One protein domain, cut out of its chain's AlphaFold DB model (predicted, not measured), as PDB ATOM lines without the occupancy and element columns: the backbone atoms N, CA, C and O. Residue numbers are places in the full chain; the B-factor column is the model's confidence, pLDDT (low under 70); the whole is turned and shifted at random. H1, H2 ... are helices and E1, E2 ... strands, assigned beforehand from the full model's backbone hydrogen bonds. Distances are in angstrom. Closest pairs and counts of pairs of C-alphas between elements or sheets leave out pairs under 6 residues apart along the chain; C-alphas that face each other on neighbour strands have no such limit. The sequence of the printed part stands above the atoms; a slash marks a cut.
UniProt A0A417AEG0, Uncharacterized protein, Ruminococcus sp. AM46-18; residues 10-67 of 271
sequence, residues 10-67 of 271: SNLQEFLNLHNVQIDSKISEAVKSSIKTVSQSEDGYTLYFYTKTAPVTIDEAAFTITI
ATOM      1  N   SER A  10      12.342 -46.627 -25.106       82.31
ATOM      2  CA  SER A  10      13.258 -46.058 -26.103       82.31
ATOM      3  C   SER A  10      14.000 -44.829 -25.570       82.31
ATOM      4  O   SER A  10      15.222 -44.757 -25.673       82.31
ATOM      5  N   ASN A  11      13.286 -43.893 -24.935       81.00
ATOM      6  CA  ASN A  11      13.892 -42.683 -24.379       81.00
ATOM      7  C   ASN A  11      14.846 -43.005 -23.220       81.00
ATOM      8  O   ASN A  11      15.856 -42.331 -23.050       81.00
ATOM      9  N   LEU A  12      14.543 -44.037 -22.425       81.31
ATOM     10  CA  LEU A  12      15.430 -44.491 -21.354       81.31
ATOM     11  C   LEU A  12      16.729 -45.085 -21.919       81.31
ATOM     12  O   LEU A  12      17.805 -44.828 -21.387       81.31
ATOM     13  N   GLN A  13      16.639 -45.844 -23.010       83.19
ATOM     14  CA  GLN A  13      17.794 -46.451 -23.671       83.19
ATOM     15  C   GLN A  13      18.697 -45.399 -24.328       83.19
ATOM     16  O   GLN A  13      19.919 -45.454 -24.201       83.19
ATOM     17  N   GLU A  14      18.096 -44.398 -24.970       82.38
ATOM     18  CA  GLU A  14      18.815 -43.263 -25.548       82.38
ATOM     19  C   GLU A  14      19.461 -42.383 -24.468       82.38
ATOM     20  O   GLU A  14      20.629 -42.014 -24.597       82.38
ATOM     21  N   PHE A  15      18.759 -42.130 -23.356       82.06
ATOM     22  CA  PHE A  15      19.325 -41.449 -22.190       82.06
ATOM     23  C   PHE A  15      20.540 -42.198 -21.637       82.06
ATOM     24  O   PHE A  15      21.573 -41.576 -21.414       82.06
ATOM     25  N   LEU A  16      20.455 -43.520 -21.457       81.62
ATOM     26  CA  LEU A  16      21.577 -44.326 -20.968       81.62
ATOM     27  C   LEU A  16      22.778 -44.271 -21.916       81.62
ATOM     28  O   LEU A  16      23.898 -44.062 -21.460       81.62
ATOM     29  N   ASN A  17      22.556 -44.391 -23.227       84.19
ATOM     30  CA  ASN A  17      23.635 -44.298 -24.207       84.19
ATOM     31  C   ASN A  17      24.302 -42.918 -24.195       84.19
ATOM     32  O   ASN A  17      25.526 -42.828 -24.120       84.19
ATOM     33  N   LEU A  18      23.517 -41.838 -24.228       82.00
ATOM     34  CA  LEU A  18      24.062 -40.483 -24.261       82.00
ATOM     35  C   LEU A  18      24.749 -40.112 -22.940       82.00
ATOM     36  O   LEU A  18      25.804 -39.478 -22.944       82.00
ATOM     37  N   HIS A  19      24.183 -40.542 -21.812       82.81
ATOM     38  CA  HIS A  19      24.747 -40.307 -20.489       82.81
ATOM     39  C   HIS A  19      26.055 -41.084 -20.285       82.81
ATOM     40  O   HIS A  19      27.016 -40.508 -19.781       82.81
ATOM     41  N   ASN A  20      26.144 -42.337 -20.746       80.50
ATOM     42  CA  ASN A  20      27.389 -43.114 -20.702       80.50
ATOM     43  C   ASN A  20      28.491 -42.456 -21.544       80.50
ATOM     44  O   ASN A  20      29.586 -42.235 -21.040       80.50
ATOM     45  N   VAL A  21      28.181 -42.023 -22.773       81.69
ATOM     46  CA  VAL A  21      29.141 -41.308 -23.635       81.69
ATOM     47  C   VAL A  21      29.634 -40.010 -22.983       81.69
ATOM     48  O   VAL A  21      30.820 -39.683 -23.042       81.69
ATOM     49  N   GLN A  22      28.743 -39.253 -22.338       82.31
ATOM     50  CA  GLN A  22      29.126 -38.026 -21.635       82.31
ATOM     51  C   GLN A  22      29.972 -38.296 -20.386       82.31
ATOM     52  O   GLN A  22      30.896 -37.527 -20.112       82.31
ATOM     53  N   ILE A  23      29.671 -39.358 -19.634       78.19
ATOM     54  CA  ILE A  23      30.477 -39.792 -18.487       78.19
ATOM     55  C   ILE A  23      31.877 -40.182 -18.954       78.19
ATOM     56  O   ILE A  23      32.851 -39.661 -18.413       78.19
ATOM     57  N   ASP A  24      31.986 -41.012 -19.991       81.50
ATOM     58  CA  ASP A  24      33.270 -41.464 -20.530       81.50
ATOM     59  C   ASP A  24      34.116 -40.286 -21.025       81.50
ATOM     60  O   ASP A  24      35.309 -40.205 -20.733       81.50
ATOM     61  N   SER A  25      33.488 -39.321 -21.706       81.38
ATOM     62  CA  SER A  25      34.161 -38.099 -22.153       81.38
ATOM     63  C   SER A  25      34.690 -37.268 -20.977       81.38
ATOM     64  O   SER A  25      35.868 -36.912 -20.949       81.38
ATOM     65  N   LYS A  26      33.868 -37.023 -19.947       80.00
ATOM     66  CA  LYS A  26      34.281 -36.251 -18.761       80.00
ATOM     67  C   LYS A  26      35.366 -36.951 -17.946       80.00
ATOM     68  O   LYS A  26      36.285 -36.286 -17.469       80.00
ATOM     69  N   ILE A  27      35.274 -38.273 -17.783       75.81
ATOM     70  CA  ILE A  27      36.314 -39.073 -17.127       75.81
ATOM     71  C   ILE A  27      37.610 -38.985 -17.942       75.81
ATOM     72  O   ILE A  27      38.660 -38.706 -17.373       75.81
ATOM     73  N   SER A  28      37.540 -39.134 -19.266       78.31
ATOM     74  CA  SER A  28      38.699 -39.024 -20.159       78.31
ATOM     75  C   SER A  28      39.373 -37.647 -20.087       78.31
ATOM     76  O   SER A  28      40.589 -37.567 -19.924       78.31
ATOM     77  N   GLU A  29      38.613 -36.547 -20.119       77.38
ATOM     78  CA  GLU A  29      39.159 -35.185 -19.994       77.38
ATOM     79  C   GLU A  29      39.774 -34.910 -18.608       77.38
ATOM     80  O   GLU A  29      40.852 -34.309 -18.503       77.38
ATOM     81  N   ALA A  30      39.135 -35.386 -17.534       70.44
ATOM     82  CA  ALA A  30      39.661 -35.276 -16.174       70.44
ATOM     83  C   ALA A  30      40.949 -36.098 -15.986       70.44
ATOM     84  O   ALA A  30      41.913 -35.635 -15.372       70.44
ATOM     85  N   VAL A  31      41.018 -37.300 -16.561       76.50
ATOM     86  CA  VAL A  31      42.230 -38.132 -16.555       76.50
ATOM     87  C   VAL A  31      43.333 -37.481 -17.399       76.50
ATOM     88  O   VAL A  31      44.465 -37.356 -16.944       76.50
ATOM     89  N   LYS A  32      43.010 -36.958 -18.589       73.19
ATOM     90  CA  LYS A  32      43.975 -36.294 -19.482       73.19
ATOM     91  C   LYS A  32      44.625 -35.058 -18.855       73.19
ATOM     92  O   LYS A  32      45.809 -34.827 -19.063       73.19
ATOM     93  N   SER A  33      43.863 -34.264 -18.104       72.75
ATOM     94  CA  SER A  33      44.378 -33.070 -17.414       72.75
ATOM     95  C   SER A  33      45.097 -33.377 -16.096       72.75
ATOM     96  O   SER A  33      45.906 -32.567 -15.639       72.75
ATOM     97  N   SER A  34      44.826 -34.531 -15.478       85.00
ATOM     98  CA  SER A  34      45.423 -34.903 -14.192       85.00
ATOM     99  C   SER A  34      46.787 -35.570 -14.323       85.00
ATOM    100  O   SER A  34      47.582 -35.424 -13.399       85.00
ATOM    101  N   ILE A  35      47.105 -36.235 -15.440       89.69
ATOM    102  CA  ILE A  35      48.445 -36.790 -15.680       89.69
ATOM    103  C   ILE A  35      49.428 -35.683 -16.071       89.69
ATOM    104  O   ILE A  35      49.229 -34.964 -17.045       89.69
ATOM    105  N   LYS A  36      50.521 -35.559 -15.313       90.19
ATOM    106  CA  LYS A  36      51.524 -34.489 -15.460       90.19
ATOM    107  C   LYS A  36      52.919 -34.997 -15.794       90.19
ATOM    108  O   LYS A  36      53.773 -34.217 -16.206       90.19
ATOM    109  N   THR A  37      53.197 -36.275 -15.578       92.56
ATOM    110  CA  THR A  37      54.491 -36.883 -15.900       92.56
ATOM    111  C   THR A  37      54.273 -38.331 -16.307       92.56
ATOM    112  O   THR A  37      53.388 -39.004 -15.777       92.56
ATOM    113  N   VAL A  38      55.081 -38.797 -17.256       93.00
ATOM    114  CA  VAL A  38      55.190 -40.202 -17.645       93.00
ATOM    115  C   VAL A  38      56.664 -40.574 -17.571       93.00
ATOM    116  O   VAL A  38      57.504 -39.831 -18.077       93.00
ATOM    117  N   SER A  39      56.981 -41.692 -16.925       93.56
ATOM    118  CA  SER A  39      58.326 -42.270 -16.925       93.56
ATOM    119  C   SER A  39      58.283 -43.704 -17.439       93.56
ATOM    120  O   SER A  39      57.215 -44.302 -17.555       93.56
ATOM    121  N   GLN A  40      59.449 -44.260 -17.745       94.31
ATOM    122  CA  GLN A  40      59.599 -45.627 -18.230       94.31
ATOM    123  C   GLN A  40      60.533 -46.404 -17.297       94.31
ATOM    124  O   GLN A  40      61.410 -45.807 -16.670       94.31
ATOM    125  N   SER A  41      60.322 -47.713 -17.177       92.31
ATOM    126  CA  SER A  41      61.243 -48.632 -16.505       92.31
ATOM    127  C   SER A  41      62.579 -48.718 -17.242       92.31
ATOM    128  O   SER A  41      62.671 -48.433 -18.434       92.31
ATOM    129  N   GLU A  42      63.615 -49.173 -16.541       88.69
ATOM    130  CA  GLU A  42      64.954 -49.373 -17.110       88.69
ATOM    131  C   GLU A  42      64.969 -50.382 -18.272       88.69
ATOM    132  O   GLU A  42      65.719 -50.216 -19.230       88.69
ATOM    133  N   ASP A  43      64.094 -51.391 -18.233       85.69
ATOM    134  CA  ASP A  43      63.940 -52.371 -19.312       85.69
ATOM    135  C   ASP A  43      63.148 -51.841 -20.524       85.69
ATOM    136  O   ASP A  43      63.102 -52.501 -21.558       85.69
ATOM    137  N   GLY A  44      62.535 -50.658 -20.425       87.44
ATOM    138  CA  GLY A  44      61.751 -50.056 -21.499       87.44
ATOM    139  C   GLY A  44      60.321 -50.594 -21.652       87.44
ATOM    140  O   GLY A  44      59.569 -50.080 -22.483       87.44
ATOM    141  N   TYR A  45      59.902 -51.590 -20.869       91.00
ATOM    142  CA  TYR A  45      58.632 -52.296 -21.092       91.00
ATOM    143  C   TYR A  45      57.508 -51.904 -20.134       91.00
ATOM    144  O   TYR A  45      56.386 -52.367 -20.305       91.00
ATOM    145  N   THR A  46      57.747 -51.022 -19.166       93.62
ATOM    146  CA  THR A  46      56.704 -50.505 -18.270       93.62
ATOM    147  C   THR A  46      56.673 -48.983 -18.311       93.62
ATOM    148  O   THR A  46      57.686 -48.323 -18.097       93.62
ATOM    149  N   LEU A  47      55.496 -48.416 -18.573       95.00
ATOM    150  CA  LEU A  47      55.226 -46.984 -18.467       95.00
ATOM    151  C   LEU A  47      54.544 -46.688 -17.131       95.00
ATOM    152  O   LEU A  47      53.554 -47.333 -16.786       95.00
ATOM    153  N   TYR A  48      55.034 -45.683 -16.418       94.69
ATOM    154  CA  TYR A  48      54.485 -45.193 -15.156       94.69
ATOM    155  C   TYR A  48      53.862 -43.815 -15.378       94.69
ATOM    156  O   TYR A  48      54.508 -42.930 -15.941       94.69
ATOM    157  N   PHE A  49      52.624 -43.620 -14.928       93.62
ATOM    158  CA  PHE A  49      51.873 -42.375 -15.110       93.62
ATOM    159  C   PHE A  49      51.646 -41.688 -13.765       93.62
ATOM    160  O   PHE A  49      51.199 -42.315 -12.806       93.62
ATOM    161  N   TYR A  50      51.917 -40.384 -13.693       92.75
ATOM    162  CA  TYR A  50      51.900 -39.617 -12.444       92.75
ATOM    163  C   TYR A  50      50.978 -38.409 -12.542       92.75
ATOM    164  O   TYR A  50      50.938 -37.726 -13.566       92.75
ATOM    165  N   THR A  51      50.306 -38.076 -11.438       92.00
ATOM    166  CA  THR A  51      49.443 -36.886 -11.339       92.00
ATOM    167  C   THR A  51      50.168 -35.618 -10.867       92.00
ATOM    168  O   THR A  51      49.585 -34.534 -10.764       92.00
ATOM    169  N   LYS A  52      51.473 -35.731 -10.602       90.06
ATOM    170  CA  LYS A  52      52.377 -34.639 -10.224       90.06
ATOM    171  C   LYS A  52      53.477 -34.457 -11.268       90.06
ATOM    172  O   LYS A  52      53.808 -35.388 -11.996       90.06
ATOM    173  N   THR A  53      54.008 -33.243 -11.359       90.00
ATOM    174  CA  THR A  53      55.164 -32.926 -12.208       90.00
ATOM    175  C   THR A  53      56.439 -33.519 -11.610       90.00
ATOM    176  O   THR A  53      56.581 -33.526 -10.388       90.00
ATOM    177  N   ALA A  54      57.362 -33.982 -12.457       88.75
ATOM    178  CA  ALA A  54      58.688 -34.458 -12.053       88.75
ATOM    179  C   ALA A  54      59.410 -33.473 -11.098       88.75
ATOM    180  O   ALA A  54      59.258 -32.259 -11.264       88.75
ATOM    181  N   PRO A  55      60.212 -33.961 -10.127       90.62
ATOM    182  CA  PRO A  55      60.670 -35.346  -9.958       90.62
ATOM    183  C   PRO A  55      59.633 -36.286  -9.312       90.62
ATOM    184  O   PRO A  55      58.841 -35.893  -8.453       90.62
ATOM    185  N   VAL A  56      59.659 -37.550  -9.740       91.00
ATOM    186  CA  VAL A  56      58.772 -38.638  -9.295       91.00
ATOM    187  C   VAL A  56      59.577 -39.924  -9.080       91.00
ATOM    188  O   VAL A  56      60.624 -40.105  -9.700       91.00
ATOM    189  N   THR A  57      59.091 -40.809  -8.216       90.88
ATOM    190  CA  THR A  57      59.640 -42.147  -7.943       90.88
ATOM    191  C   THR A  57      58.609 -43.216  -8.299       90.88
ATOM    192  O   THR A  57      57.415 -42.930  -8.300       90.88
ATOM    193  N   ILE A  58      59.045 -44.442  -8.607       89.56
ATOM    194  CA  ILE A  58      58.168 -45.510  -9.129       89.56
ATOM    195  C   ILE A  58      56.971 -45.830  -8.218       89.56
ATOM    196  O   ILE A  58      55.887 -46.117  -8.721       89.56
ATOM    197  N   ASP A  59      57.142 -45.706  -6.900       89.56
ATOM    198  CA  ASP A  59      56.097 -45.980  -5.906       89.56
ATOM    199  C   ASP A  59      54.994 -44.905  -5.891       89.56
ATOM    200  O   ASP A  59      53.929 -45.099  -5.312       89.56
ATOM    201  N   GLU A  60      55.230 -43.762  -6.540       90.19
ATOM    202  CA  GLU A  60      54.291 -42.640  -6.629       90.19
ATOM    203  C   GLU A  60      53.447 -42.673  -7.912       90.19
ATOM    204  O   GLU A  60      52.689 -41.734  -8.179       90.19
ATOM    205  N   ALA A  61      53.595 -43.716  -8.733       90.75
ATOM    206  CA  ALA A  61      52.813 -43.884  -9.948       90.75
ATOM    207  C   ALA A  61      51.328 -44.059  -9.607       90.75
ATOM    208  O   ALA A  61      50.948 -44.896  -8.793       90.75
ATOM    209  N   ALA A  62      50.469 -43.281 -10.266       90.44
ATOM    210  CA  ALA A  62      49.023 -43.412 -10.122       90.44
ATOM    211  C   ALA A  62      48.515 -44.703 -10.781       90.44
ATOM    212  O   ALA A  62      47.578 -45.326 -10.288       90.44
ATOM    213  N   PHE A  63      49.137 -45.097 -11.896       90.81
ATOM    214  CA  PHE A  63      48.964 -46.398 -12.537       90.81
ATOM    215  C   PHE A  63      50.125 -46.688 -13.497       90.81
ATOM    216  O   PHE A  63      50.913 -45.799 -13.840       90.81
ATOM    217  N   THR A  64      50.210 -47.936 -13.958       93.06
ATOM    218  CA  THR A  64      51.252 -48.415 -14.874       93.06
ATOM    219  C   THR A  64      50.662 -49.152 -16.071       93.06
ATOM    220  O   THR A  64      49.617 -49.790 -15.955       93.06
ATOM    221  N   ILE A  65      51.357 -49.116 -17.210       95.31
ATOM    222  CA  ILE A  65      51.050 -49.929 -18.396       95.31
ATOM    223  C   ILE A  65      52.280 -50.762 -18.748       95.31
ATOM    224  O   ILE A  65      53.349 -50.207 -18.992       95.31
ATOM    225  N   THR A  66      52.117 -52.080 -18.831       91.62
ATOM    226  CA  THR A  66      53.145 -52.984 -19.361       91.62
ATOM    227  C   THR A  66      52.967 -53.134 -20.871       91.62
ATOM    228  O   THR A  66      51.896 -53.504 -21.353       91.62
ATOM    229  N   ILE A  67      54.021 -52.834 -21.622       90.06
ATOM    230  CA  ILE A  67      54.123 -53.009 -23.070       90.06
ATOM    231  C   ILE A  67      54.616 -54.440 -23.350       90.06
ATOM    232  O   ILE A  67      55.458 -54.941 -22.601       90.06
TER     233      ILE A  67
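AT A GLANCE: This is residues 10 to 67 of the 271 residues of an uncharacterized protein of Ruminococcus sp. AM46-18 (UniProt A0A417AEG0). A small three-stranded sheet, with a loop folded over one face, has one long helix sticking out from it like a handle. Residues 10 to 30 of H1 stand free, and this arm makes the length, while the other 37 residues form a small body spanning 26 by 19 by 12 A. The printed part has 58 residues with one named helix and three named strands, in the order H1, E1, E2, E3; the sheet order is E1, E2, E3, antiparallel, and the class is mixed. The whole is extended, with a radius of gyration of the C-alphas of 16.5 A and spans of 52, 23 and 13 A.

IN THESE COORDINATES: In the sheet, E2 is residues 46 to 50, 13.3 A from first to last C-alpha, beginning at C-alpha 46 (56.704, -50.505, -18.270). E1 is residues 37 to 40 and E3 residues 63 to 66, each 10.4 A; E3 ends at C-alpha 66 (53.145, -52.984, -19.361). H1, residues 10 to 34, begins at C-alpha 10 (13.258, -46.058, -26.103) and is 36.1 A long.

HOW THE PARTS SIT: The strands form a meander, each the antiparallel neighbour of the one before, with E1 and E3 as edge strands. The hairpin E1 and E2 has an angle of 162 degrees between directions; N 39 and O 48 are within hydrogen-bond range at 2.9 A. The hairpin E2 and E3 also has 162 degrees, with N 47 and O 65 at 2.8 A. H1 is not on the sheet; it is only just apart from E2, at 8.2 A, and apart from E3. In H1, every O i to N i+4 pair is within hydrogen-bond range.

THE WHOLE: The C-alphas of Ser 10 and Glu 42, the two farthest apart, are 52.6 A apart. The printed part has no cut. The link from E2 to E3, residues 51 to 62, is long; those from H1 to E1 and from E1 to E2 are tight. The mean pLDDT of the printed part is 86.4, and no printed residue is under 70.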